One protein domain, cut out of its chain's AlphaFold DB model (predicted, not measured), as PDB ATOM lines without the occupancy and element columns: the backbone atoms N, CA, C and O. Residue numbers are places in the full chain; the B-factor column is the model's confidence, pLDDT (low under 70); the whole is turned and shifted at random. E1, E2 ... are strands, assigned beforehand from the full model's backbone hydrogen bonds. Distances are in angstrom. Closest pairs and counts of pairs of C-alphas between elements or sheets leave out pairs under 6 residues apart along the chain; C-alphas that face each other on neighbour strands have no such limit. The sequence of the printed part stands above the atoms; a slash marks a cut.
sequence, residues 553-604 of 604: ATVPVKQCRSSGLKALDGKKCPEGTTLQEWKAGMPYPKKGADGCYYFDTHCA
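AT A GLANCE: This is residues 553 to 604 of the 604 residues of the protein "PI-type proteinase" of Beauveria bassiana D1-5 (UniProt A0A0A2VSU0). There is little regular structure: a small, twisted sheet made by the hairpin E1 and E2, with E3 on the other side of E1, and one long loop, residues 568 to 596, that swings out from E2 and comes back to E3. The printed part has 52 residues, 18 of them in three named strands, with no named helix: all strand. The sheet's order is E2, E1, E3, antiparallel throughout. The whole is compact, with a radius of gyration of the C-alphas of 10.6 A and spans of 31 by 25 by 16 A.

IN THESE COORDINATES: E1, residues 554 to 560, is 18.7 A long and begins at C-alpha 554 (191.556, 198.890, 234.020). E2 is residues 563 to 567, 11.8 A. E3, residues 597 to 602, 15.3 A, ends at C-alpha 602 (194.354, 195.344, 233.240).

HOW THE PARTS SIT: E1 and E2 form a hairpin at 156 degrees, with N 558 and O 566 2.8 A apart. E1 and E3 are antiparallel at 145 degrees, with N 557 and O 599 2.9 A apart. E2 and E3, the edge strands, are apart. The sheet is only just strongly twisted, up to 4.2 A off its plane. Residues 590 to 591 pair antiparallel with residues 597 to 598 of E3.

THE WHOLE: The C-alphas farthest apart, of Gly 576 and Ala 593, are 32.4 A apart. The printed part has no cut; the link E2 to E3 is long. Mean pLDDT of the printed part is 70.2, with 26 residues under 70, among them 569 to 578.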
ATOM      1  N   ALA A 553     190.424 197.730 229.631       54.88
ATOM      2  CA  ALA A 553     189.683 198.282 230.761       54.88
ATOM      3  C   ALA A 553     190.403 197.995 232.083       54.88
ATOM      4  O   ALA A 553     190.520 196.839 232.496       54.88
ATOM      5  N   THR A 554     190.941 199.036 232.712       59.84
ATOM      6  CA  THR A 554     191.556 198.890 234.020       59.84
ATOM      7  C   THR A 554     190.450 198.802 235.052       59.84
ATOM      8  O   THR A 554     189.495 199.585 235.062       59.84
ATOM      9  N   VAL A 555     190.545 197.795 235.907       67.69
ATOM     10  CA  VAL A 555     189.588 197.587 236.984       67.69
ATOM     11  C   VAL A 555     190.340 197.763 238.298       67.69
ATOM     12  O   VAL A 555     191.366 197.101 238.496       67.69
ATOM     13  N   PRO A 556     189.865 198.634 239.206       77.56
ATOM     14  CA  PRO A 556     190.454 198.751 240.528       77.56
ATOM     15  C   PRO A 556     190.266 197.422 241.253       77.56
ATOM     16  O   PRO A 556     189.146 196.915 241.373       77.56
ATOM     17  N   VAL A 557     191.365 196.840 241.719       79.88
ATOM     18  CA  VAL A 557     191.379 195.527 242.360       79.88
ATOM     19  C   VAL A 557     191.977 195.572 243.753       79.88
ATOM     20  O   VAL A 557     192.802 196.414 244.106       79.88
ATOM     21  N   LYS A 558     191.548 194.596 244.546       87.00
ATOM     22  CA  LYS A 558     192.046 194.287 245.874       87.00
ATOM     23  C   LYS A 558     192.578 192.858 245.887       87.00
ATOM     24  O   LYS A 558     191.868 191.919 245.526       87.00
ATOM     25  N   GLN A 559     193.814 192.690 246.351       82.00
ATOM     26  CA  GLN A 559     194.453 191.391 246.562       82.00
ATOM     27  C   GLN A 559     194.826 191.228 248.038       82.00
ATOM     28  O   GLN A 559     195.607 192.005 248.585       82.00
ATOM     29  N   CYS A 560     194.284 190.205 248.698       81.69
ATOM     30  CA  CYS A 560     194.616 189.883 250.088       81.69
ATOM     31  C   CYS A 560     195.380 188.557 250.130       81.69
ATOM     32  O   CYS A 560     195.133 187.678 249.315       81.69
ATOM     33  N   ARG A 561     196.277 188.353 251.104       71.25
ATOM     34  CA  ARG A 561     197.072 187.105 251.191       71.25
ATOM     35  C   ARG A 561     196.232 185.818 251.219       71.25
ATOM     36  O   ARG A 561     196.722 184.781 250.798       71.25
ATOM     37  N   SER A 562     195.000 185.885 251.719       68.00
ATOM     38  CA  SER A 562     194.080 184.751 251.858       68.00
ATOM     39  C   SER A 562     192.986 184.684 250.785       68.00
ATOM     40  O   SER A 562     192.208 183.733 250.776       68.00
ATOM     41  N   SER A 563     192.896 185.664 249.881       64.19
ATOM     42  CA  SER A 563     191.883 185.690 248.823       64.19
ATOM     43  C   SER A 563     192.486 186.227 247.532       64.19
ATOM     44  O   SER A 563     193.055 187.318 247.540       64.19
ATOM     45  N   GLY A 564     192.322 185.483 246.436       71.75
ATOM     46  CA  GLY A 564     192.780 185.888 245.104       71.75
ATOM     47  C   GLY A 564     192.274 187.269 244.667       71.75
ATOM     48  O   GLY A 564     191.469 187.908 245.345       71.75
ATOM     49  N   LEU A 565     192.777 187.730 243.526       77.75
ATOM     50  CA  LEU A 565     192.505 189.050 242.963       77.75
ATOM     51  C   LEU A 565     190.995 189.303 242.771       77.75
ATOM     52  O   LEU A 565     190.302 188.481 242.173       77.75
ATOM     53  N   LYS A 566     190.477 190.432 243.273       81.06
ATOM     54  CA  LYS A 566     189.053 190.805 243.152       81.06
ATOM     55  C   LYS A 566     188.879 192.254 242.726       81.06
ATOM     56  O   LYS A 566     189.564 193.121 243.252       81.06
ATOM     57  N   ALA A 567     187.916 192.513 241.845       78.69
ATOM     58  CA  ALA A 567     187.489 193.862 241.482       78.69
ATOM     59  C   ALA A 567     186.736 194.562 242.627       78.69
ATOM     60  O   ALA A 567     186.030 193.912 243.404       78.69
ATOM     61  N   LEU A 568     186.887 195.882 242.721       76.00
ATOM     62  CA  LEU A 568     186.208 196.750 243.684       76.00
ATOM     63  C   LEU A 568     184.881 197.293 243.124       76.00
ATOM     64  O   LEU A 568     184.776 197.572 241.933       76.00
ATOM     65  N   ASP A 569     183.876 197.424 243.999       61.06
ATOM     66  CA  ASP A 569     182.574 198.089 243.802       61.06
ATOM     67  C   ASP A 569     181.963 198.017 242.393       61.06
ATOM     68  O   ASP A 569     182.003 198.968 241.615       61.06
ATOM     69  N   GLY A 570     181.342 196.879 242.063       59.69
ATOM     70  CA  GLY A 570     180.475 196.735 240.883       59.69
ATOM     71  C   GLY A 570     181.174 196.819 239.518       59.69
ATOM     72  O   GLY A 570     180.536 196.562 238.498       59.69
ATOM     73  N   LYS A 571     182.475 197.123 239.478       63.69
ATOM     74  CA  LYS A 571     183.291 197.143 238.263       63.69
ATOM     75  C   LYS A 571     183.653 195.706 237.879       63.69
ATOM     76  O   LYS A 571     184.080 194.917 238.720       63.69
ATOM     77  N   LYS A 572     183.473 195.345 236.610       65.44
ATOM     78  CA  LYS A 572     183.851 194.038 236.054       65.44
ATOM     79  C   LYS A 572     184.633 194.242 234.768       65.44
ATOM     80  O   LYS A 572     184.440 195.241 234.080       65.44
ATOM     81  N   CYS A 573     185.484 193.275 234.458       59.78
ATOM     82  CA  CYS A 573     186.094 193.183 233.144       59.78
ATOM     83  C   CYS A 573     185.023 192.989 232.052       59.78
ATOM     84  O   CYS A 573     183.975 192.400 232.346       59.78
ATOM     85  N   PRO A 574     185.262 193.466 230.814       60.47
ATOM     86  CA  PRO A 574     184.419 193.165 229.660       60.47
ATOM     87  C   PRO A 574     184.174 191.659 229.497       60.47
ATOM     88  O   PRO A 574     185.022 190.837 229.857       60.47
ATOM     89  N   GLU A 575     183.012 191.292 228.961       55.78
ATOM     90  CA  GLU A 575     182.596 189.895 228.824       55.78
ATOM     91  C   GLU A 575     183.641 189.078 228.037       55.78
ATOM     92  O   GLU A 575     184.061 189.473 226.953       55.78
ATOM     93  N   GLY A 576     184.105 187.964 228.618       53.38
ATOM     94  CA  GLY A 576     185.153 187.112 228.039       53.38
ATOM     95  C   GLY A 576     186.599 187.425 228.455       53.38
ATOM     96  O   GLY A 576     187.490 186.686 228.047       53.38
ATOM     97  N   THR A 577     186.844 188.450 229.282       60.53
ATOM     98  CA  THR A 577     188.192 188.793 229.796       60.53
ATOM     99  C   THR A 577     188.332 188.536 231.303       60.53
ATOM    100  O   THR A 577     187.338 188.469 232.035       60.53
ATOM    101  N   THR A 578     189.566 188.367 231.790       69.44
ATOM    102  CA  THR A 578     189.874 188.038 233.201       69.44
ATOM    103  C   THR A 578     190.784 189.074 233.862       69.44
ATOM    104  O   THR A 578     191.487 189.809 233.184       69.44
ATOM    105  N   LEU A 579     190.782 189.170 235.197       74.69
ATOM    106  CA  LEU A 579     191.675 190.095 235.905       74.69
ATOM    107  C   LEU A 579     193.125 189.598 235.823       74.69
ATOM    108  O   LEU A 579     193.418 188.481 236.254       74.69
ATOM    109  N   GLN A 580     194.036 190.433 235.324       68.69
ATOM    110  CA  GLN A 580     195.449 190.081 235.239       68.69
ATOM    111  C   GLN A 580     196.130 190.174 236.614       68.69
ATOM    112  O   GLN A 580     195.929 191.134 237.360       68.69
ATOM    113  N   GLU A 581     196.964 189.192 236.962       70.75
ATOM    114  CA  GLU A 581     197.803 189.273 238.162       70.75
ATOM    115  C   GLU A 581     198.857 190.380 238.044       70.75
ATOM    116  O   GLU A 581     199.339 190.687 236.951       70.75
ATOM    117  N   TRP A 582     199.248 190.949 239.187       69.62
ATOM    118  CA  TRP A 582     200.266 191.992 239.230       69.62
ATOM    119  C   TRP A 582     201.619 191.478 238.720       69.62
ATOM    120  O   TRP A 582     202.124 190.459 239.196       69.62
ATOM    121  N   LYS A 583     202.230 192.201 237.776       62.50
ATOM    122  CA  LYS A 583     203.556 191.893 237.214       62.50
ATOM    123  C   LYS A 583     204.475 193.112 237.277       62.50
ATOM    124  O   LYS A 583     204.022 194.253 237.352       62.50
ATOM    125  N   ALA A 584     205.784 192.863 237.214       46.53
ATOM    126  CA  ALA A 584     206.790 193.919 237.148       46.53
ATOM    127  C   ALA A 584     206.493 194.879 235.977       46.53
ATOM    128  O   ALA A 584     206.388 194.437 234.835       46.53
ATOM    129  N   GLY A 585     206.336 196.173 236.279       50.78
ATOM    130  CA  GLY A 585     205.922 197.211 235.322       50.78
ATOM    131  C   GLY A 585     204.533 197.808 235.591       50.78
ATOM    132  O   GLY A 585     204.258 198.905 235.116       50.78
ATOM    133  N   MET A 586     203.687 197.150 236.393       58.06
ATOM    134  CA  MET A 586     202.415 197.717 236.866       58.06
ATOM    135  C   MET A 586     202.622 198.700 238.038       58.06
ATOM    136  O   MET A 586     203.616 198.576 238.766       58.06
ATOM    137  N   PRO A 587     201.687 199.647 238.279       54.56
ATOM    138  CA  PRO A 587     201.738 200.538 239.436       54.56
ATOM    139  C   PRO A 587     201.930 199.762 240.742       54.56
ATOM    140  O   PRO A 587     201.344 198.696 240.944       54.56
ATOM    141  N   TYR A 588     202.771 200.284 241.637       68.56
ATOM    142  CA  TYR A 588     203.061 199.606 242.898       68.56
ATOM    143  C   TYR A 588     201.799 199.567 243.770       68.56
ATOM    144  O   TYR A 588     201.194 200.619 244.007       68.56
ATOM    145  N   PRO A 589     201.392 198.394 244.278       78.38
ATOM    146  CA  PRO A 589     200.148 198.294 245.011       78.38
ATOM    147  C   PRO A 589     200.221 199.020 246.354       78.38
ATOM    148  O   PRO A 589     201.153 198.832 247.141       78.38
ATOM    149  N   LYS A 590     199.196 199.824 246.646       82.62
ATOM    150  CA  LYS A 590     199.042 200.503 247.936       82.62
ATOM    151  C   LYS A 590     198.488 199.523 248.958       82.62
ATOM    152  O   LYS A 590     197.463 198.889 248.725       82.62
ATOM    153  N   LYS A 591     199.141 199.402 250.111       84.56
ATOM    154  CA  LYS A 591     198.638 198.558 251.198       84.56
ATOM    155  C   LYS A 591     197.574 199.317 251.993       84.56
ATOM    156  O   LYS A 591     197.870 200.362 252.569       84.56
ATOM    157  N   GLY A 592     196.352 198.798 252.009       81.94
ATOM    158  CA  GLY A 592     195.248 199.334 252.797       81.94
ATOM    159  C   GLY A 592     195.348 198.958 254.275       81.94
ATOM    160  O   GLY A 592     196.081 198.043 254.664       81.94
ATOM    161  N   ALA A 593     194.580 199.666 255.106       81.38
ATOM    162  CA  ALA A 593     194.502 199.431 256.551       81.38
ATOM    163  C   ALA A 593     193.950 198.037 256.915       81.38
ATOM    164  O   ALA A 593     194.184 197.540 258.012       81.38
ATOM    165  N   ASP A 594     193.269 197.381 255.979       84.00
ATOM    166  CA  ASP A 594     192.756 196.013 256.077       84.00
ATOM    167  C   ASP A 594     193.789 194.934 255.689       84.00
ATOM    168  O   ASP A 594     193.462 193.751 255.601       84.00
ATOM    169  N   GLY A 595     195.039 195.332 255.438       81.44
ATOM    170  CA  GLY A 595     196.136 194.427 255.106       81.44
ATOM    171  C   GLY A 595     196.154 193.943 253.655       81.44
ATOM    172  O   GLY A 595     197.032 193.144 253.315       81.44
ATOM    173  N   CYS A 596     195.244 194.425 252.806       85.56
ATOM    174  CA  CYS A 596     195.179 194.067 251.392       85.56
ATOM    175  C   CYS A 596     195.899 195.088 250.504       85.56
ATOM    176  O   CYS A 596     196.142 196.229 250.892       85.56
ATOM    177  N   TYR A 597     196.256 194.652 249.305       83.06
ATOM    178  CA  TYR A 597     196.933 195.443 248.288       83.06
ATOM    179  C   TYR A 597     195.921 195.971 247.276       83.06
ATOM    180  O   TYR A 597     195.115 195.200 246.760       83.06
ATOM    181  N   TYR A 598     195.978 197.274 247.011       82.69
ATOM    182  CA  TYR A 598     195.069 198.022 246.150       82.69
ATOM    183  C   TYR A 598     195.831 198.615 244.974       82.69
ATOM    184  O   TYR A 598     196.821 199.327 245.171       82.69
ATOM    185  N   PHE A 599     195.378 198.316 243.764       75.94
ATOM    186  CA  PHE A 599     195.964 198.813 242.524       75.94
ATOM    187  C   PHE A 599     194.963 198.674 241.380       75.94
ATOM    188  O   PHE A 599     193.992 197.931 241.495       75.94
ATOM    189  N   ASP A 600     195.214 199.368 240.278       74.25
ATOM    190  CA  ASP A 600     194.482 199.157 239.035       74.25
ATOM    191  C   ASP A 600     195.168 198.041 238.247       74.25
ATOM    192  O   ASP A 600     196.385 198.077 238.053       74.25
ATOM    193  N   THR A 601     194.400 197.034 237.823       66.44
ATOM    194  CA  THR A 601     194.903 195.960 236.958       66.44
ATOM    195  C   THR A 601     194.217 195.985 235.603       66.44
ATOM    196  O   THR A 601     193.057 196.387 235.499       66.44
ATOM    197  N   HIS A 602     194.918 195.525 234.572       70.12
ATOM    198  CA  HIS A 602     194.354 195.344 233.240       70.12
ATOM    199  C   HIS A 602     193.472 194.088 233.203       70.12
ATOM    200  O   HIS A 602     193.759 193.091 233.876       70.12
ATOM    201  N   CYS A 603     192.405 194.112 232.406       66.38
ATOM    202  CA  CYS A 603     191.751 192.871 231.998       66.38
ATOM    203  C   CYS A 603     192.595 192.187 230.904       66.38
ATOM    204  O   CYS A 603     193.262 192.861 230.123       66.38
ATOM    205  N   ALA A 604     192.623 190.859 230.892       59.06
ATOM    206  CA  ALA A 604     193.385 190.019 229.969       59.06
ATOM    207  C   ALA A 604     192.462 189.135 229.136       59.06
ATOM    208  O   ALA A 604     191.444 188.661 229.705       59.06
TER     209      ALA A 604